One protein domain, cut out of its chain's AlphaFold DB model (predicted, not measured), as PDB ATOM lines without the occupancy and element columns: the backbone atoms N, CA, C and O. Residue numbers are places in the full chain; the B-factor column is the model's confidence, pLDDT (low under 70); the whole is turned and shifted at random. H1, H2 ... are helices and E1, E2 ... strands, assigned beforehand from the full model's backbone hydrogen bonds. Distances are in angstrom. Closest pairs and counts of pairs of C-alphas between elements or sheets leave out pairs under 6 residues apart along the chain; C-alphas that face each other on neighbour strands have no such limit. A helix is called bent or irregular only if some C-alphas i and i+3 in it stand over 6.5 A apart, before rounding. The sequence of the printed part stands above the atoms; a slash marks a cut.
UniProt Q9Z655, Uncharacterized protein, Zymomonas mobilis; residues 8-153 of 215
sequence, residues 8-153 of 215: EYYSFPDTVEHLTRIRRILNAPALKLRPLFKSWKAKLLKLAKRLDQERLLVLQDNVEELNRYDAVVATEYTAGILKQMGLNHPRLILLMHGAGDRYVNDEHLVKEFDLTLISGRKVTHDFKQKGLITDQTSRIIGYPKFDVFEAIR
ATOM      1  N   GLU A   8     134.192 123.732 131.904       94.81
ATOM      2  CA  GLU A   8     135.165 122.798 132.456       94.81
ATOM      3  C   GLU A   8     135.946 123.438 133.600       94.81
ATOM      4  O   GLU A   8     136.703 124.399 133.416       94.81
ATOM      5  N   TYR A   9     135.784 122.850 134.782       96.00
ATOM      6  CA  TYR A   9     136.552 123.214 135.959       96.00
ATOM      7  C   TYR A   9     137.863 122.438 136.030       96.00
ATOM      8  O   TYR A   9     137.895 121.226 135.822       96.00
ATOM      9  N   TYR A  10     138.953 123.127 136.370       93.62
ATOM     10  CA  TYR A  10     140.268 122.502 136.520       93.62
ATOM     11  C   TYR A  10     140.986 122.941 137.800       93.62
ATOM     12  O   TYR A  10     140.876 124.075 138.259       93.62
ATOM     13  N   SER A  11     141.755 122.019 138.382       89.94
ATOM     14  CA  SER A  11     142.556 122.257 139.594       89.94
ATOM     15  C   SER A  11     144.036 122.530 139.284       89.94
ATOM     16  O   SER A  11     144.724 123.198 140.065       89.94
ATOM     17  N   PHE A  12     144.522 122.029 138.141       87.75
ATOM     18  CA  PHE A  12     145.907 122.142 137.679       87.75
ATOM     19  C   PHE A  12     145.947 122.755 136.271       87.75
ATOM     20  O   PHE A  12     145.205 122.291 135.406       87.75
ATOM     21  N   PRO A  13     146.794 123.769 136.017       86.00
ATOM     22  CA  PRO A  13     146.906 124.387 134.695       86.00
ATOM     23  C   PRO A  13     147.276 123.402 133.577       86.00
ATOM     24  O   PRO A  13     146.701 123.482 132.497       86.00
ATOM     25  N   ASP A  14     148.143 122.422 133.853       87.69
ATOM     26  CA  ASP A  14     148.594 121.423 132.865       87.69
ATOM     27  C   ASP A  14     147.433 120.591 132.287       87.69
ATOM     28  O   ASP A  14     147.462 120.143 131.140       87.69
ATOM     29  N   THR A  15     146.347 120.434 133.053       87.50
ATOM     30  CA  THR A  15     145.124 119.767 132.590       87.50
ATOM     31  C   THR A  15     144.503 120.485 131.389       87.50
ATOM     32  O   THR A  15     143.978 119.830 130.488       87.50
ATOM     33  N   VAL A  16     144.594 121.816 131.325       90.31
ATOM     34  CA  VAL A  16     144.006 122.619 130.243       90.31
ATOM     35  C   VAL A  16     144.664 122.309 128.900       90.31
ATOM     36  O   VAL A  16     143.969 122.175 127.886       90.31
ATOM     37  N   GLU A  17     145.987 122.138 128.879       89.81
ATOM     38  CA  GLU A  17     146.715 121.784 127.660       89.81
ATOM     39  C   GLU A  17     146.266 120.412 127.136       89.81
ATOM     40  O   GLU A  17     145.948 120.252 125.950       89.81
ATOM     41  N   HIS A  18     146.162 119.426 128.031       88.12
ATOM     42  CA  HIS A  18     145.695 118.087 127.685       88.12
ATOM     43  C   HIS A  18     144.262 118.090 127.142       88.12
ATOM     44  O   HIS A  18     144.009 117.500 126.089       88.12
ATOM     45  N   LEU A  19     143.336 118.794 127.795       89.94
ATOM     46  CA  LEU A  19     141.945 118.885 127.344       89.94
ATOM     47  C   LEU A  19     141.826 119.604 125.993       89.94
ATOM     48  O   LEU A  19     141.052 119.186 125.131       89.94
ATOM     49  N   THR A  20     142.632 120.642 125.765       91.00
ATOM     50  CA  THR A  20     142.696 121.345 124.473       91.00
ATOM     51  C   THR A  20     143.182 120.417 123.359       91.00
ATOM     52  O   THR A  20     142.614 120.386 122.264       91.00
ATOM     53  N   ARG A  21     144.206 119.600 123.637       89.44
ATOM     54  CA  ARG A  21     144.708 118.595 122.693       89.44
ATOM     55  C   ARG A  21     143.649 117.540 122.370       89.44
ATOM     56  O   ARG A  21     143.468 117.229 121.195       89.44
ATOM     57  N   ILE A  22     142.951 117.009 123.376       90.06
ATOM     58  CA  ILE A  22     141.894 116.003 123.181       90.06
ATOM     59  C   ILE A  22     140.775 116.563 122.296       90.06
ATOM     60  O   ILE A  22     140.407 115.924 121.312       90.06
ATOM     61  N   ARG A  23     140.296 117.783 122.564       91.00
ATOM     62  CA  ARG A  23     139.271 118.433 121.730       91.00
ATOM     63  C   ARG A  23     139.685 118.565 120.275       91.00
ATOM     64  O   ARG A  23     138.914 118.214 119.390       91.00
ATOM     65  N   ARG A  24     140.920 119.008 120.019       90.94
ATOM     66  CA  ARG A  24     141.461 119.112 118.654       90.94
ATOM     67  C   ARG A  24     141.483 117.754 117.951       90.94
ATOM     68  O   ARG A  24     141.245 117.666 116.750       90.94
ATOM     69  N   ILE A  25     141.777 116.682 118.681       90.00
ATOM     70  CA  ILE A  25     141.773 115.325 118.130       90.00
ATOM     71  C   ILE A  25     140.346 114.886 117.793       90.00
ATOM     72  O   ILE A  25     140.138 114.372 116.697       90.00
ATOM     73  N   LEU A  26     139.383 115.174 118.665       90.25
ATOM     74  CA  LEU A  26     137.965 114.856 118.476       90.25
ATOM     75  C   LEU A  26     137.219 115.814 117.531       90.25
ATOM     76  O   LEU A  26     136.052 115.578 117.244       90.25
ATOM     77  N   ASN A  27     137.866 116.883 117.050       90.56
ATOM     78  CA  ASN A  27     137.216 117.996 116.344       90.56
ATOM     79  C   ASN A  27     136.034 118.591 117.148       90.56
ATOM     80  O   ASN A  27     135.012 118.973 116.584       90.56
ATOM     81  N   ALA A  28     136.172 118.641 118.474       89.88
ATOM     82  CA  ALA A  28     135.167 119.176 119.387       89.88
ATOM     83  C   ALA A  28     135.349 120.694 119.590       89.88
ATOM     84  O   ALA A  28     136.484 121.181 119.537       89.88
ATOM     85  N   PRO A  29     134.264 121.448 119.857       90.19
ATOM     86  CA  PRO A  29     134.357 122.879 120.125       90.19
ATOM     87  C   PRO A  29     135.147 123.166 121.410       90.19
ATOM     88  O   PRO A  29     135.220 122.343 122.330       90.19
ATOM     89  N   ALA A  30     135.729 124.363 121.482       90.56
ATOM     90  CA  ALA A  30     136.255 124.882 122.737       90.56
ATOM     91  C   ALA A  30     135.105 125.056 123.739       90.56
ATOM     92  O   ALA A  30     134.012 125.465 123.353       90.56
ATOM     93  N   LEU A  31     135.355 124.747 125.013       91.50
ATOM     94  CA  LEU A  31     134.405 125.035 126.088       91.50
ATOM     95  C   LEU A  31     134.986 126.108 126.998       91.50
ATOM     96  O   LEU A  31     136.198 126.349 127.008       91.50
ATOM     97  N   LYS A  32     134.115 126.732 127.783       94.19
ATOM     98  CA  LYS A  32     134.524 127.684 128.806       94.19
ATOM     99  C   LYS A  32     135.370 126.961 129.851       94.19
ATOM    100  O   LYS A  32     134.994 125.898 130.333       94.19
ATOM    101  N   LEU A  33     136.517 127.534 130.192       94.88
ATOM    102  CA  LEU A  33     137.449 126.978 131.171       94.88
ATOM    103  C   LEU A  33     137.450 127.861 132.411       94.88
ATOM    104  O   LEU A  33     137.525 129.087 132.295       94.88
ATOM    105  N   ARG A  34     137.398 127.254 133.597       95.88
ATOM    106  CA  ARG A  34     137.482 127.993 134.858       95.88
ATOM    107  C   ARG A  34     138.335 127.246 135.883       95.88
ATOM    108  O   ARG A  34     138.101 126.064 136.125       95.88
ATOM    109  N   PRO A  35     139.323 127.894 136.516       96.12
ATOM    110  CA  PRO A  35     140.020 127.263 137.623       96.12
ATOM    111  C   PRO A  35     139.067 127.121 138.813       96.12
ATOM    112  O   PRO A  35     138.287 128.033 139.099       96.12
ATOM    113  N   LEU A  36     139.161 126.007 139.536       96.38
ATOM    114  CA  LEU A  36     138.547 125.902 140.858       96.38
ATOM    115  C   LEU A  36     139.179 126.943 141.783       96.38
ATOM    116  O   LEU A  36     140.408 127.085 141.834       96.38
ATOM    117  N   PHE A  37     138.339 127.665 142.520       96.88
ATOM    118  CA  PHE A  37     138.809 128.575 143.549       96.88
ATOM    119  C   PHE A  37     139.533 127.782 144.642       96.88
ATOM    120  O   PHE A  37     139.139 126.671 144.993       96.88
ATOM    121  N   LYS A  38     140.628 128.343 145.158       96.31
ATOM    122  CA  LYS A  38     141.401 127.745 146.248       96.31
ATOM    123  C   LYS A  38     141.686 128.815 147.279       96.31
ATOM    124  O   LYS A  38     142.488 129.721 147.012       96.31
ATOM    125  N   SER A  39     141.069 128.697 148.449       95.81
ATOM    126  CA  SER A  39     141.370 129.553 149.588       95.81
ATOM    127  C   SER A  39     142.852 129.475 149.965       95.81
ATOM    128  O   SER A  39     143.585 128.541 149.617       95.81
ATOM    129  N   TRP A  40     143.328 130.468 150.712       96.56
ATOM    130  CA  TRP A  40     144.697 130.459 151.227       96.56
ATOM    131  C   TRP A  40     144.968 129.225 152.108       96.56
ATOM    132  O   TRP A  40     146.067 128.674 152.062       96.56
ATOM    133  N   LYS A  41     143.951 128.741 152.838       96.25
ATOM    134  CA  LYS A  41     144.011 127.506 153.630       96.25
ATOM    135  C   LYS A  41     144.232 126.285 152.736       96.25
ATOM    136  O   LYS A  41     145.123 125.491 153.019       96.25
ATOM    137  N   ALA A  42     143.503 126.170 151.623       94.44
ATOM    138  CA  ALA A  42     143.702 125.089 150.656       94.44
ATOM    139  C   ALA A  42     145.118 125.120 150.060       94.44
ATOM    140  O   ALA A  42     145.802 124.098 149.994       94.44
ATOM    141  N   LYS A  43     145.618 126.313 149.711       93.12
ATOM    142  CA  LYS A  43     146.999 126.490 149.229       93.12
ATOM    143  C   LYS A  43     148.034 126.068 150.276       93.12
ATOM    144  O   LYS A  43     149.006 125.402 149.927       93.12
ATOM    145  N   LEU A  44     147.814 126.402 151.548       94.69
ATOM    146  CA  LEU A  44     148.689 125.998 152.648       94.69
ATOM    147  C   LEU A  44     148.686 124.476 152.852       94.69
ATOM    148  O   LEU A  44     149.750 123.875 152.977       94.69
ATOM    149  N   LEU A  45     147.513 123.836 152.819       93.81
ATOM    150  CA  LEU A  45     147.392 122.374 152.900       93.81
ATOM    151  C   LEU A  45     148.129 121.677 151.751       93.81
ATOM    152  O   LEU A  45     148.818 120.682 151.981       93.81
ATOM    153  N   LYS A  46     148.058 122.237 150.535       90.56
ATOM    154  CA  LYS A  46     148.831 121.755 149.382       90.56
ATOM    155  C   LYS A  46     150.338 121.820 149.638       90.56
ATOM    156  O   LYS A  46     151.032 120.837 149.392       90.56
ATOM    157  N   LEU A  47     150.841 122.949 150.147       92.06
ATOM    158  CA  LEU A  47     152.262 123.122 150.490       92.06
ATOM    159  C   LEU A  47     152.707 122.135 151.576       92.06
ATOM    160  O   LEU A  47     153.785 121.554 151.479       92.06
ATOM    161  N   ALA A  48     151.841 121.873 152.553       92.06
ATOM    162  CA  ALA A  48     152.054 120.874 153.596       92.06
ATOM    163  C   ALA A  48     151.870 119.415 153.118       92.06
ATOM    164  O   ALA A  48     151.898 118.501 153.940       92.06
ATOM    165  N   LYS A  49     151.656 119.180 151.812       90.75
ATOM    166  CA  LYS A  49     151.400 117.861 151.198       90.75
ATOM    167  C   LYS A  49     150.205 117.107 151.803       90.75
ATOM    168  O   LYS A  49     150.119 115.887 151.695       90.75
ATOM    169  N   ARG A  50     149.244 117.820 152.397       90.25
ATOM    170  CA  ARG A  50     147.996 117.256 152.935       90.25
ATOM    171  C   ARG A  50     146.915 117.229 151.856       90.25
ATOM    172  O   ARG A  50     145.935 117.966 151.925       90.25
ATOM    173  N   LEU A  51     147.135 116.405 150.835       87.81
ATOM    174  CA  LEU A  51     146.362 116.439 149.589       87.81
ATOM    175  C   LEU A  51     144.880 116.086 149.770       87.81
ATOM    176  O   LEU A  51     144.039 116.712 149.136       87.81
ATOM    177  N   ASP A  52     144.538 115.149 150.657       88.44
ATOM    178  CA  ASP A  52     143.128 114.804 150.885       88.44
ATOM    179  C   ASP A  52     142.367 115.943 151.575       88.44
ATOM    180  O   ASP A  52     141.257 116.283 151.174       88.44
ATOM    181  N   GLN A  53     142.996 116.608 152.549       92.06
ATOM    182  CA  GLN A  53     142.413 117.784 153.205       92.06
ATOM    183  C   GLN A  53     142.309 118.971 152.239       92.06
ATOM    184  O   GLN A  53     141.312 119.688 152.262       92.06
ATOM    185  N   GLU A  54     143.311 119.173 151.372       94.75
ATOM    186  CA  GLU A  54     143.234 120.184 150.310       94.75
ATOM    187  C   GLU A  54     142.068 119.906 149.368       94.75
ATOM    188  O   GLU A  54     141.279 120.813 149.123       94.75
ATOM    189  N   ARG A  55     141.906 118.664 148.896       93.44
ATOM    190  CA  ARG A  55     140.812 118.280 147.997       93.44
ATOM    191  C   ARG A  55     139.452 118.599 148.610       93.44
ATOM    192  O   ARG A  55     138.637 119.238 147.951       93.44
ATOM    193  N   LEU A  56     139.217 118.184 149.855       95.12
ATOM    194  CA  LEU A  56     137.952 118.441 150.550       95.12
ATOM    195  C   LEU A  56     137.677 119.938 150.701       95.12
ATOM    196  O   LEU A  56     136.564 120.385 150.435       95.12
ATOM    197  N   LEU A  57     138.695 120.718 151.063       96.31
ATOM    198  CA  LEU A  57     138.539 122.159 151.213       96.31
ATOM    199  C   LEU A  57     138.311 122.860 149.869       96.31
ATOM    200  O   LEU A  57     137.501 123.772 149.802       96.31
ATOM    201  N   VAL A  58     138.961 122.417 148.789       96.75
ATOM    202  CA  VAL A  58     138.696 122.934 147.438       96.75
ATOM    203  C   VAL A  58     137.267 122.616 147.003       96.75
ATOM    204  O   VAL A  58     136.617 123.474 146.414       96.75
ATOM    205  N   LEU A  59     136.746 121.422 147.296       96.75
ATOM    206  CA  LEU A  59     135.340 121.106 147.023       96.75
ATOM    207  C   LEU A  59     134.413 122.050 147.798       96.75
ATOM    208  O   LEU A  59     133.556 122.679 147.185       96.75
ATOM    209  N   GLN A  60     134.651 122.216 149.102       97.19
ATOM    210  CA  GLN A  60     133.879 123.111 149.967       97.19
ATOM    211  C   GLN A  60     133.912 124.571 149.485       97.19
ATOM    212  O   GLN A  60     132.865 125.199 149.359       97.19
ATOM    213  N   ASP A  61     135.099 125.080 149.149       97.62
ATOM    214  CA  ASP A  61     135.349 126.440 148.656       97.62
ATOM    215  C   ASP A  61     134.568 126.775 147.366       97.62
ATOM    216  O   ASP A  61     134.436 127.947 147.018       97.62
ATOM    217  N   ASN A  62     134.082 125.768 146.627       98.19
ATOM    218  CA  ASN A  62     133.412 125.949 145.336       98.19
ATOM    219  C   ASN A  62     131.934 125.522 145.331       98.19
ATOM    220  O   ASN A  62     131.292 125.668 144.292       98.19
ATOM    221  N   VAL A  63     131.365 125.032 146.441       98.12
ATOM    222  CA  VAL A  63     129.968 124.538 146.476       98.12
ATOM    223  C   VAL A  63     128.969 125.589 145.990       98.12
ATOM    224  O   VAL A  63     128.102 125.277 145.178       98.12
ATOM    225  N   GLU A  64     129.098 126.838 146.443       97.88
ATOM    226  CA  GLU A  64     128.188 127.925 146.051       97.88
ATOM    227  C   GLU A  64     128.219 128.201 144.545       97.88
ATOM    228  O   GLU A  64     127.175 128.366 143.918       97.88
ATOM    229  N   GLU A  65     129.407 128.203 143.938       97.69
ATOM    230  CA  GLU A  65     129.544 128.375 142.491       97.69
ATOM    231  C   GLU A  65     128.978 127.169 141.734       97.69
ATOM    232  O   GLU A  65     128.278 127.347 140.739       97.69
ATOM    233  N   LEU A  66     129.238 125.947 142.205       98.00
ATOM    234  CA  LEU A  66     128.726 124.725 141.583       98.00
ATOM    235  C   LEU A  66     127.194 124.625 141.668       98.00
ATOM    236  O   LEU A  66     126.573 124.077 140.760       98.00
ATOM    237  N   ASN A  67     126.570 125.215 142.690       98.12
ATOM    238  CA  ASN A  67     125.111 125.306 142.814       98.12
ATOM    239  C   ASN A  67     124.442 126.170 141.726       98.12
ATOM    240  O   ASN A  67     123.222 126.155 141.613       98.12
ATOM    241  N   ARG A  68     125.207 126.903 140.909       97.19
ATOM    242  CA  ARG A  68     124.678 127.725 139.803       97.19
ATOM    243  C   ARG A  68     124.415 126.935 138.517       97.19
ATOM    244  O   ARG A  68     123.948 127.522 137.547       97.19
ATOM    245  N   TYR A  69     124.762 125.650 138.491       97.62
ATOM    246  CA  TYR A  69     124.601 124.769 137.334       97.62
ATOM    247  C   TYR A  69     123.410 123.828 137.539       97.62
ATOM    248  O   TYR A  69     123.017 123.542 138.671       97.62
ATOM    249  N   ASP A  70     122.866 123.298 136.443       97.56
ATOM    250  CA  ASP A  70     121.811 122.272 136.474       97.56
ATOM    251  C   ASP A  70     122.374 120.866 136.722       97.56
ATOM    252  O   ASP A  70     121.701 119.982 137.258       97.56
ATOM    253  N   ALA A  71     123.635 120.648 136.343       97.81
ATOM    254  CA  ALA A  71     124.342 119.395 136.544       97.81
ATOM    255  C   ALA A  71     125.839 119.621 136.779       97.81
ATOM    256  O   ALA A  71     126.453 120.518 136.200       97.81
ATOM    257  N   VAL A  72     126.435 118.756 137.598       98.19
ATOM    258  CA  VAL A  72     127.877 118.690 137.857       98.19
ATOM    259  C   VAL A  72     128.344 117.276 137.551       98.19
ATOM    260  O   VAL A  72     127.866 116.320 138.157       98.19
ATOM    261  N   VAL A  73     129.291 117.136 136.622       97.62
ATOM    262  CA  VAL A  73     129.897 115.844 136.273       97.62
ATOM    263  C   VAL A  73     131.277 115.751 136.917       97.62
ATOM    264  O   VAL A  73     132.130 116.605 136.681       97.62
ATOM    265  N   ALA A  74     131.511 114.708 137.706       96.31
ATOM    266  CA  ALA A  74     132.791 114.440 138.355       96.31
ATOM    267  C   ALA A  74     133.301 113.043 137.996       96.31
ATOM    268  O   ALA A  74     132.518 112.134 137.742       96.31
ATOM    269  N   THR A  75     134.620 112.852 137.993       93.19
ATOM    270  CA  THR A  75     135.236 111.542 137.715       93.19
ATOM    271  C   THR A  75     135.651 110.784 138.971       93.19
ATOM    272  O   THR A  75     136.053 109.631 138.869       93.19
ATOM    273  N   GLU A  76     135.567 111.404 140.148       91.94
ATOM    274  CA  GLU A  76     136.083 110.873 141.415       91.94
ATOM    275  C   GLU A  76     134.959 110.670 142.434       91.94
ATOM    276  O   GLU A  76     134.086 111.530 142.570       91.94
ATOM    277  N   TYR A  77     135.013 109.579 143.207       93.81
ATOM    278  CA  TYR A  77     133.982 109.254 144.206       93.81
ATOM    279  C   TYR A  77     133.880 110.307 145.310       93.81
ATOM    280  O   TYR A  77     132.779 110.620 145.756       93.81
ATOM    281  N   THR A  78     135.010 110.912 145.702       93.81
ATOM    282  CA  THR A  78     135.065 111.951 146.741       93.81
ATOM    283  C   THR A  78     134.136 113.129 146.440       93.81
ATOM    284  O   THR A  78     133.658 113.769 147.370       93.81
ATOM    285  N   ALA A  79     133.815 113.407 145.167       96.25
ATOM    286  CA  ALA A  79     132.873 114.467 144.810       96.25
ATOM    287  C   ALA A  79     131.459 114.237 145.374       96.25
ATOM    288  O   ALA A  79     130.732 115.209 145.553       96.25
ATOM    289  N   GLY A  80     131.090 113.001 145.734       97.19
ATOM    290  CA  GLY A  80     129.837 112.706 146.434       97.19
ATOM    291  C   GLY A  80     129.686 113.478 147.750       97.19
ATOM    292  O   GLY A  80     128.574 113.848 148.122       97.19
ATOM    293  N   ILE A  81     130.797 113.849 148.405       97.12
ATOM    294  CA  ILE A  81     130.765 114.671 149.624       97.12
ATOM    295  C   ILE A  81     130.177 116.072 149.386       97.12
ATOM    296  O   ILE A  81     129.704 116.700 150.328       97.12
ATOM    297  N   LEU A  82     130.147 116.561 148.137       97.94
ATOM    298  CA  LEU A  82     129.545 117.853 147.799       97.94
ATOM    299  C   LEU A  82     128.072 117.925 148.223       97.94
ATOM    300  O   LEU A  82     127.638 118.983 148.673       97.94
ATOM    301  N   LYS A  83     127.319 116.815 148.152       97.31
ATOM    302  CA  LYS A  83     125.931 116.764 148.649       97.31
ATOM    303  C   LYS A  83     125.865 117.091 150.141       97.31
ATOM    304  O   LYS A  83     125.059 117.913 150.561       97.31
ATOM    305  N   GLN A  84     126.781 116.528 150.928       96.00
ATOM    306  CA  GLN A  84     126.888 116.787 152.369       96.00
ATOM    307  C   GLN A  84     127.374 118.213 152.672       96.00
ATOM    308  O   GLN A  84     127.078 118.754 153.732       96.00
ATOM    309  N   MET A  85     128.095 118.839 151.737       97.31
ATOM    310  CA  MET A  85     128.571 120.222 151.841       97.31
ATOM    311  C   MET A  85     127.554 121.268 151.347       97.31
ATOM    312  O   MET A  85     127.866 122.456 151.370       97.31
ATOM    313  N   GLY A  86     126.351 120.861 150.920       97.50
ATOM    314  CA  GLY A  86     125.276 121.772 150.505       97.50
ATOM    315  C   GLY A  86     125.099 121.937 148.991       97.50
ATOM    316  O   GLY A  86     124.482 122.910 148.549       97.50
ATOM    317  N   LEU A  87     125.627 121.019 148.177       98.12
ATOM    318  CA  LEU A  87     125.342 120.966 146.742       98.12
ATOM    319  C   LEU A  87     123.930 120.406 146.499       98.12
ATOM    320  O   LEU A  87     123.743 119.201 146.326       98.12
ATOM    321  N   ASN A  88     122.937 121.290 146.485       96.62
ATOM    322  CA  ASN A  88     121.524 120.907 146.529       96.62
ATOM    323  C   ASN A  88     120.770 121.181 145.220       96.62
ATOM    324  O   ASN A  88     119.734 120.564 144.991       96.62
ATOM    325  N   HIS A  89     121.269 122.087 144.373       97.19
ATOM    326  CA  HIS A  89     120.612 122.445 143.114       97.19
ATOM    327  C   HIS A  89     120.948 121.483 141.954       97.19
ATOM    328  O   HIS A  89     120.025 120.879 141.405       97.19
ATOM    329  N   PRO A  90     122.226 121.278 141.572       98.19
ATOM    330  CA  PRO A  90     122.554 120.453 140.418       98.19
ATOM    331  C   PRO A  90     122.343 118.959 140.667       98.19
ATOM    332  O   PRO A  90     122.579 118.427 141.761       98.19
ATOM    333  N   ARG A  91     122.053 118.248 139.575       98.38
ATOM    334  CA  ARG A  91     122.258 116.800 139.496       98.38
ATOM    335  C   ARG A  91     123.751 116.491 139.539       98.38
ATOM    336  O   ARG A  91     124.509 116.954 138.689       98.38
ATOM    337  N   LEU A  92     124.175 115.698 140.514       98.56
ATOM    338  CA  LEU A  92     125.560 115.262 140.640       98.56
ATOM    339  C   LEU A  92     125.742 113.932 139.904       98.56
ATOM    340  O   LEU A  92     125.112 112.932 140.245       98.56
ATOM    341  N   ILE A  93     126.604 113.918 138.891       98.50
ATOM    342  CA  ILE A  93     126.797 112.790 137.977       98.50
ATOM    343  C   ILE A  93     128.228 112.263 138.109       98.50
ATOM    344  O   ILE A  93     129.192 113.014 137.957       98.50
ATOM    345  N   LEU A  94     128.374 110.963 138.360       97.50
ATOM    346  CA  LEU A  94     129.668 110.287 138.407       97.50
ATOM    347  C   LEU A  94     129.998 109.702 137.037       97.50
ATOM    348  O   LEU A  94     129.239 108.893 136.509       97.50
ATOM    349  N   LEU A  95     131.160 110.043 136.493       95.81
ATOM    350  CA  LEU A  95     131.740 109.398 135.325       95.81
ATOM    351  C   LEU A  95     132.861 108.439 135.745       95.81
ATOM    352  O   LEU A  95     133.954 108.862 136.119       95.81
ATOM    353  N   MET A  96     132.607 107.136 135.642       90.75
ATOM    354  CA  MET A  96     133.576 106.109 136.022       90.75
ATOM    355  C   MET A  96     134.794 106.105 135.089       90.75
ATOM    356  O   MET A  96     134.664 105.970 133.872       90.75
ATOM    357  N   HIS A  97     135.999 106.178 135.660       82.62
ATOM    358  CA  HIS A  97     137.252 106.204 134.895       82.62
ATOM    359  C   HIS A  97     138.063 104.885 134.953       82.62
ATOM    360  O   HIS A  97     138.968 104.672 134.134       82.62
ATOM    361  N   GLY A  98     137.730 103.979 135.882       75.81
ATOM    362  CA  GLY A  98     138.432 102.710 136.136       75.81
ATOM    363  C   GLY A  98     137.634 101.445 135.782       75.81
ATOM    364  O   GLY A  98     136.470 101.510 135.397       75.81
ATOM    365  N   ALA A  99     138.272 100.275 135.890       68.38
ATOM    366  CA  ALA A  99     137.637  98.957 135.708       68.38
ATOM    367  C   ALA A  99     137.008  98.380 136.987       68.38
ATOM    368  O   ALA A  99     136.340  97.355 136.923       68.38
ATOM    369  N   GLY A 100     137.169  99.066 138.126       62.78
ATOM    370  CA  GLY A 100     136.550  98.676 139.397       62.78
ATOM    371  C   GLY A 100     137.211  97.480 140.092       62.78
ATOM    372  O   GLY A 100     136.655  96.962 141.047       62.78
ATOM    373  N   ASP A 101     138.401  97.048 139.658       69.44
ATOM    374  CA  ASP A 101     139.040  95.820 140.168       69.44
ATOM    375  C   ASP A 101     139.609  95.931 141.596       69.44
ATOM    376  O   ASP A 101     140.110  94.948 142.141       69.44
ATOM    377  N   ARG A 102     139.569  97.117 142.216       68.38
ATOM    378  CA  ARG A 102     140.041  97.341 143.587       68.38
ATOM    379  C   ARG A 102     139.039  98.175 144.362       68.38
ATOM    380  O   ARG A 102     138.514  99.152 143.831       68.38
ATOM    381  N   TYR A 103     138.858  97.807 145.627       72.00
ATOM    382  CA  TYR A 103     138.146  98.639 146.584       72.00
ATOM    383  C   TYR A 103     138.864  99.981 146.752       72.00
ATOM    384  O   TYR A 103     140.093 100.032 146.869       72.00
ATOM    385  N   VAL A 104     138.086 101.059 146.774       77.75
ATOM    386  CA  VAL A 104     138.551 102.421 147.049       77.75
ATOM    387  C   VAL A 104     137.814 102.909 148.291       77.75
ATOM    388  O   VAL A 104     136.604 102.744 148.383       77.75
ATOM    389  N   ASN A 105     138.518 103.525 149.243       78.75
ATOM    390  CA  ASN A 105     137.929 103.925 150.532       78.75
ATOM    391  C   ASN A 105     136.665 104.794 150.392       78.75
ATOM    392  O   ASN A 105     135.710 104.640 151.154       78.75
ATOM    393  N   ASP A 106     136.634 105.648 149.373       85.81
ATOM    394  CA  ASP A 106     135.539 106.583 149.108       85.81
ATOM    395  C   ASP A 106     134.395 105.970 148.279       85.81
ATOM    396  O   ASP A 106     133.454 106.668 147.916       85.81
ATOM    397  N   GLU A 107     134.435 104.672 147.965       91.25
ATOM    398  CA  GLU A 107     133.424 103.996 147.135       91.25
ATOM    399  C   GLU A 107     132.006 104.100 147.724       91.25
ATOM    400  O   GLU A 107     131.024 104.181 146.990       91.25
ATOM    401  N   HIS A 108     131.888 104.208 149.048       93.38
ATOM    402  CA  HIS A 108     130.613 104.436 149.726       93.38
ATOM    403  C   HIS A 108     129.922 105.756 149.330       93.38
ATOM    404  O   HIS A 108     128.708 105.860 149.489       93.38
ATOM    405  N   LEU A 109     130.660 106.749 148.812       95.88
ATOM    406  CA  LEU A 109     130.114 108.030 148.345       95.88
ATOM    407  C   LEU A 109     129.426 107.926 146.980       95.88
ATOM    408  O   LEU A 109     128.728 108.856 146.586       95.88
ATOM    409  N   VAL A 110     129.566 106.803 146.262       96.00
ATOM    410  CA  VAL A 110     128.874 106.576 144.979       96.00
ATOM    411  C   VAL A 110     127.353 106.709 145.129       96.00
ATOM    412  O   VAL A 110     126.691 107.215 144.226       96.00
ATOM    413  N   LYS A 111     126.802 106.345 146.293       96.69
ATOM    414  CA  LYS A 111     125.364 106.454 146.585       96.69
ATOM    415  C   LYS A 111     124.827 107.894 146.601       96.69
ATOM    416  O   LYS A 111     123.621 108.084 146.523       96.69
ATOM    417  N   GLU A 112     125.705 108.891 146.741       97.31
ATOM    418  CA  GLU A 112     125.336 110.314 146.801       97.31
ATOM    419  C   GLU A 112     125.097 110.916 145.403       97.31
ATOM    420  O   GLU A 112     124.596 112.033 145.269       97.31
ATOM    421  N   PHE A 113     125.477 110.197 144.344       98.19
ATOM    422  CA  PHE A 113     125.315 110.658 142.972       98.19
ATOM    423  C   PHE A 113     123.901 110.381 142.460       98.19
ATOM    424  O   PHE A 113     123.373 109.278 142.583       98.19
ATOM    425  N   ASP A 114     123.320 111.378 141.793       98.31
ATOM    426  CA  ASP A 114     122.028 111.262 141.117       98.31
ATOM    427  C   ASP A 114     122.090 110.272 139.938       98.31
ATOM    428  O   ASP A 114     121.103 109.608 139.616       98.31
ATOM    429  N   LEU A 115     123.250 110.176 139.281       98.50
ATOM    430  CA  LEU A 115     123.489 109.269 138.162       98.50
ATOM    431  C   LEU A 115     124.952 108.821 138.113       98.50
ATOM    432  O   LEU A 115     125.863 109.644 138.094       98.50
ATOM    433  N   THR A 116     125.178 107.516 137.992       97.62
ATOM    434  CA  THR A 116     126.501 106.925 137.767       97.62
ATOM    435  C   THR A 116     126.614 106.372 136.346       97.62
ATOM    436  O   THR A 116     125.891 105.457 135.947       97.62
ATOM    437  N   LEU A 117     127.550 106.916 135.576       97.19
ATOM    438  CA  LEU A 117     127.888 106.497 134.221       97.19
ATOM    439  C   LEU A 117     129.008 105.454 134.279       97.19
ATOM    440  O   LEU A 117     130.148 105.763 134.627       97.19
ATOM    441  N   ILE A 118     128.666 104.208 133.965       94.19
ATOM    442  CA  ILE A 118     129.493 103.025 134.211       94.19
ATOM    443  C   ILE A 118     130.082 102.500 132.907       94.19
ATOM    444  O   ILE A 118     129.461 102.529 131.845       94.19
ATOM    445  N   SER A 119     131.285 101.949 133.003       91.19
ATOM    446  CA  SER A 119     132.002 101.426 131.853       91.19
ATOM    447  C   SER A 119     131.489 100.091 131.313       91.19
ATOM    448  O   SER A 119     131.654  99.806 130.130       91.19
ATOM    449  N   GLY A 120     130.873  99.252 132.147       92.25
ATOM    450  CA  GLY A 120     130.420  97.932 131.725       92.25
ATOM    451  C   GLY A 120     129.599  97.170 132.761       92.25
ATOM    452  O   GLY A 120     129.387  97.607 133.895       92.25
ATOM    453  N   ARG A 121     129.141  95.982 132.349       92.50
ATOM    454  CA  ARG A 121     128.225  95.137 133.132       92.50
ATOM    455  C   ARG A 121     128.835  94.618 134.433       92.50
ATOM    456  O   ARG A 121     128.115  94.558 135.419       92.50
ATOM    457  N   LYS A 122     130.136  94.299 134.448       91.56
ATOM    458  CA  LYS A 122     130.846  93.818 135.648       91.56
ATOM    459  C   LYS A 122     130.710  94.814 136.805       91.56
ATOM    460  O   LYS A 122     130.086  94.503 137.806       91.56
ATOM    461  N   VAL A 123     131.183  96.045 136.600       90.19
ATOM    462  CA  VAL A 123     131.103  97.116 137.609       90.19
ATOM    463  C   VAL A 123     129.655  97.402 138.008       90.19
ATOM    464  O   VAL A 123     129.367  97.599 139.182       90.19
ATOM    465  N   THR A 124     128.725  97.378 137.046       92.38
ATOM    466  CA  THR A 124     127.293  97.565 137.335       92.38
ATOM    467  C   THR A 124     126.771  96.487 138.286       92.38
ATOM    468  O   THR A 124     126.052  96.794 139.231       92.38
ATOM    469  N   HIS A 125     127.131  95.224 138.053       93.69
ATOM    470  CA  HIS A 125     126.750  94.110 138.913       93.69
ATOM    471  C   HIS A 125     127.342  94.262 140.318       93.69
ATOM    472  O   HIS A 125     126.596  94.218 141.293       93.69
ATOM    473  N   ASP A 126     128.645  94.535 140.411       92.25
ATOM    474  CA  ASP A 126     129.355  94.689 141.683       92.25
ATOM    475  C   ASP A 126     128.773  95.844 142.517       92.25
ATOM    476  O   ASP A 126     128.518  95.698 143.712       92.25
ATOM    477  N   PHE A 127     128.504  96.993 141.893       93.94
ATOM    478  CA  PHE A 127     127.952  98.161 142.587       93.94
ATOM    479  C   PHE A 127     126.499  97.953 143.018       93.94
ATOM    480  O   PHE A 127     126.118  98.414 144.095       93.94
ATOM    481  N   LYS A 128     125.692  97.228 142.230       95.62
ATOM    482  CA  LYS A 128     124.336  96.838 142.640       95.62
ATOM    483  C   LYS A 128     124.355  95.884 143.828       95.62
ATOM    484  O   LYS A 128     123.597  96.092 144.767       95.62
ATOM    485  N   GLN A 129     125.233  94.876 143.818       95.19
ATOM    486  CA  GLN A 129     125.378  93.952 144.949       95.19
ATOM    487  C   GLN A 129     125.764  94.682 146.242       95.19
ATOM    488  O   GLN A 129     125.286  94.330 147.315       95.19
ATOM    489  N   LYS A 130     126.589  95.729 146.135       94.31
ATOM    490  CA  LYS A 130     126.987  96.588 147.260       94.31
ATOM    491  C   LYS A 130     125.940  97.643 147.646       94.31
ATOM    492  O   LYS A 130     126.171  98.396 148.587       94.31
ATOM    493  N   GLY A 131     124.819  97.738 146.927       95.94
ATOM    494  CA  GLY A 131     123.775  98.736 147.178       95.94
ATOM    495  C   GLY A 131     124.189 100.182 146.873       95.94
ATOM    496  O   GLY A 131     123.592 101.109 147.409       95.94
ATOM    497  N   LEU A 132     125.211 100.388 146.036       95.75
ATOM    498  CA  LEU A 132     125.728 101.721 145.698       95.75
ATOM    499  C   LEU A 132     124.934 102.403 144.582       95.75
ATOM    500  O   LEU A 132     124.924 103.626 144.491       95.75
ATOM    501  N   ILE A 133     124.296 101.613 143.716       96.94
ATOM    502  CA  ILE A 133     123.526 102.083 142.560       96.94
ATOM    503  C   ILE A 133     122.274 101.224 142.351       96.94
ATOM    504  O   ILE A 133     122.201 100.080 142.805       96.94
ATOM    505  N   THR A 134     121.337 101.737 141.558       97.38
ATOM    506  CA  THR A 134     120.158 101.016 141.061       97.38
ATOM    507  C   THR A 134     120.058 101.121 139.537       97.38
ATOM    508  O   THR A 134     120.847 101.814 138.891       97.38
ATOM    509  N   ASP A 135     119.074 100.450 138.933       95.81
ATOM    510  CA  ASP A 135     118.751 100.641 137.510       95.81
ATOM    511  C   ASP A 135     118.283 102.064 137.188       95.81
ATOM    512  O   ASP A 135     118.369 102.502 136.046       95.81
ATOM    513  N   GLN A 136     117.805 102.818 138.175       97.19
ATOM    514  CA  GLN A 136     117.372 104.200 138.012       97.19
ATOM    515  C   GLN A 136     118.549 105.175 138.120       97.19
ATOM    516  O   GLN A 136     118.572 106.163 137.392       97.19
ATOM    517  N   THR A 137     119.544 104.873 138.962       97.38
ATOM    518  CA  THR A 137     120.695 105.752 139.237       97.38
ATOM    519  C   THR A 137     121.965 105.364 138.480       97.38
ATOM    520  O   THR A 137     123.039 105.893 138.761       97.38
ATOM    521  N   SER A 138     121.891 104.454 137.502       97.12
ATOM    522  CA  SER A 138     123.065 104.058 136.714       97.12
ATOM    523  C   SER A 138     122.796 103.822 135.233       97.12
ATOM    524  O   SER A 138     121.720 103.382 134.832       97.12
ATOM    525  N   ARG A 139     123.791 104.102 134.387       97.38
ATOM    526  CA  ARG A 139     123.756 103.828 132.942       97.38
ATOM    527  C   ARG A 139     125.109 103.310 132.470       97.38
ATOM    528  O   ARG A 139     126.138 103.889 132.800       97.38
ATOM    529  N   ILE A 140     125.110 102.241 131.675       95.81
ATOM    530  CA  ILE A 140     126.329 101.751 131.021       95.81
ATOM    531  C   ILE A 140     126.574 102.591 129.767       95.81
ATOM    532  O   ILE A 140     125.724 102.613 128.880       95.81
ATOM    533  N   ILE A 141     127.732 103.245 129.688       94.94
ATOM    534  CA  ILE A 141     128.124 104.101 128.555       94.94
ATOM    535  C   ILE A 141     129.451 103.691 127.903       94.94
ATOM    536  O   ILE A 141     129.879 104.307 126.933       94.94
ATOM    537  N   GLY A 142     130.127 102.666 128.428       91.75
ATOM    538  CA  GLY A 142     131.474 102.322 127.978       91.75
ATOM    539  C   GLY A 142     132.543 103.254 128.556       91.75
ATOM    540  O   GLY A 142     132.355 103.893 129.588       91.75
ATOM    541  N   TYR A 143     133.702 103.307 127.903       88.69
ATOM    542  CA  TYR A 143     134.829 104.142 128.320       88.69
ATOM    543  C   TYR A 143     135.002 105.317 127.354       88.69
ATOM    544  O   TYR A 143     135.564 105.098 126.282       88.69
ATOM    545  N   PRO A 144     134.667 106.569 127.732       89.00
ATOM    546  CA  PRO A 144     134.845 107.725 126.841       89.00
ATOM    547  C   PRO A 144     136.285 107.926 126.344       89.00
ATOM    548  O   PRO A 144     136.526 108.459 125.266       89.00
ATOM    549  N   LYS A 145     137.287 107.452 127.098       86.31
ATOM    550  CA  LYS A 145     138.689 107.474 126.647       86.31
ATOM    551  C   LYS A 145     138.932 106.639 125.381       86.31
ATOM    552  O   LYS A 145     139.889 106.917 124.664       86.31
ATOM    553  N   PHE A 146     138.106 105.629 125.097       89.81
ATOM    554  CA  PHE A 146     138.220 104.838 123.868       89.81
ATOM    555  C   PHE A 146     137.844 105.647 122.627       89.81
ATOM    556  O   PHE A 146     138.518 105.485 121.613       89.81
ATOM    557  N   ASP A 147     136.918 106.600 122.731       88.69
ATOM    558  CA  ASP A 147     136.591 107.522 121.634       88.69
ATOM    559  C   ASP A 147     137.816 108.370 121.259       88.69
ATOM    560  O   ASP A 147     138.153 108.547 120.084       88.69
ATOM    561  N   VAL A 148     138.556 108.834 122.275       88.06
ATOM    562  CA  VAL A 148     139.819 109.561 122.087       88.06
ATOM    563  C   VAL A 148     140.859 108.672 121.414       88.06
ATOM    564  O   VAL A 148     141.486 109.103 120.448       88.06
ATOM    565  N   PHE A 149     141.048 107.433 121.877       87.75
ATOM    566  CA  PHE A 149     142.009 106.517 121.255       87.75
ATOM    567  C   PHE A 149     141.641 106.166 119.816       87.75
ATOM    568  O   PHE A 149     142.530 106.094 118.967       87.75
ATOM    569  N   GLU A 150     140.357 105.996 119.510       89.06
ATOM    570  CA  GLU A 150     139.904 105.758 118.146       89.06
ATOM    571  C   GLU A 150     140.220 106.959 117.243       89.06
ATOM    572  O   GLU A 150     140.765 106.786 116.150       89.06
ATOM    573  N   ALA A 151     139.955 108.180 117.715       87.88
ATOM    574  CA  ALA A 151     140.276 109.403 116.987       87.88
ATOM    575  C   ALA A 151     141.792 109.612 116.817       87.88
ATOM    576  O   ALA A 151     142.239 110.008 115.738       87.88
ATOM    577  N   ILE A 152     142.598 109.294 117.840       86.00
ATOM    578  CA  ILE A 152     144.067 109.290 117.743       86.00
ATOM    579  C   ILE A 152     144.509 108.302 116.669       86.00
ATOM    580  O   ILE A 152     145.270 108.684 115.785       86.00
ATOM    581  N   ARG A 153     144.012 107.062 116.708       84.62
ATOM    582  CA  ARG A 153     144.375 106.005 115.757       84.62
ATOM    583  C   ARG A 153     144.061 106.401 114.313       84.62
ATOM    584  O   ARG A 153     144.859 106.127 113.426       84.62
TER     585      ARG A 153
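AT A GLANCE: This is residues 8 to 153 of the 215 residues of an uncharacterized protein of Zymomonas mobilis (UniProt Q9Z655). A twisted sheet of four parallel strands, E3 to E6, has H4 and H6 over one face, with H5 packed on H4 and only grazing the sheet with its residues 110 to 112, and the strand pair E1 and E2 lies past its E3 edge, E1 being near E3. On the side away from H4 and H6, H1 and H7 make a V, while the helical hairpin H2 and H3 reaches out from H4. The printed part has 146 residues with seven named helices and six named strands, in the order E1 H1 E2 H2 H3 E3 H4 E4 H5 E5 H6 E6 H7, and its class is mixed. The larger sheet has the order E3, E4, E5, E6. The whole is compact, with a radius of gyration of the C-alphas of 16.3 A and spans of 43 by 38 by 30 A.

HOW THE PARTS SIT: Begin at E1, residues 8 to 10, parallel to E2, residues 32 to 35; N 8 and O 32 are 2.8 A apart, within hydrogen-bond range. Between them runs H1, residues 13 to 26, giving a strand-helix-strand unit, two parallel neighbour strands joined through a helix, with a right-handed crossover. Go on to H2, residues 40 to 47, and H3, residues 51 to 66, a helical hairpin: they touch at a shallow tilt of 31 degrees, opposite ways, the closest C-alphas being those of Ala 42 and Glu 54, 4.9 A. H3 has a kink of 27 degrees near residue 60 and is irregular, with C-alphas 61 and 64 at 7.8 A. Next look at E3, residues 71 to 74, parallel to E4, residues 91 to 95, with N 93 and O 72 at 2.8 A. E1 and E3 are near each other, with 5 pairs of C-alphas within 10 A. H4, residues 77 to 84, touches H3 at a steep tilt of 51 degrees, with Leu 59 and Leu 82 the closest C-alphas at 6.7 A. H4 touches H5, residues 105 to 112, with the closest C-alphas, of Gly 80 and Leu 109, 5.1 A apart. H5 is irregular, with C-alphas 105 and 108 at 7.4 A, and only grazes the sheet with residues 110 to 112. E5, residues 115 to 118, is parallel to E4, with N 117 and O 94 at 2.8 A, and to E6, residues 138 to 140, with N 118 and O 139 at 2.8 A. H6, residues 121 to 129, is on the same face as H4, at a height over the sheet of 10.0 A; that of H4 is 9.8 A. E3, H4, E4, then E4, H5, E5 and E5, H6, E6 are further strand-helix-strand units with right-handed crossovers. Last, H7, residues 144 to 153, touches residues 22 to 26 of H1 at a steep tilt of 64 degrees, with Leu 26 and Ala 151 the closest C-alphas at 6.1 A. Every O i to N i+4 pair is within hydrogen-bond range in H2 and H6, against 9 of 10 in H1, 10 of 12 in H3, 5 of 6 in H7, and 0 of 4 in H4 and H5, where 5 of 5 and 3 of 5 O i to N i+3 pairs are.

IN THESE COORDINATES: Find C-alpha 8 at (135.165, 122.798, 132.456), where E1 begins. H1 measures 20.8 A, H3 21.1 A from C-alpha 51 at (146.362, 116.439, 149.589), and E4 12.7 A. H7, 14.7 A long, ends at C-alpha 153 at (144.375, 106.005, 115.757).

THE WHOLE: The farthest C-alphas, of Lys 41 and Arg 153, are 43.6 A apart. The printed part has no cut, and no link is long. Mean pLDDT of the printed part is 92.6, with residues 99 to 102 under 70.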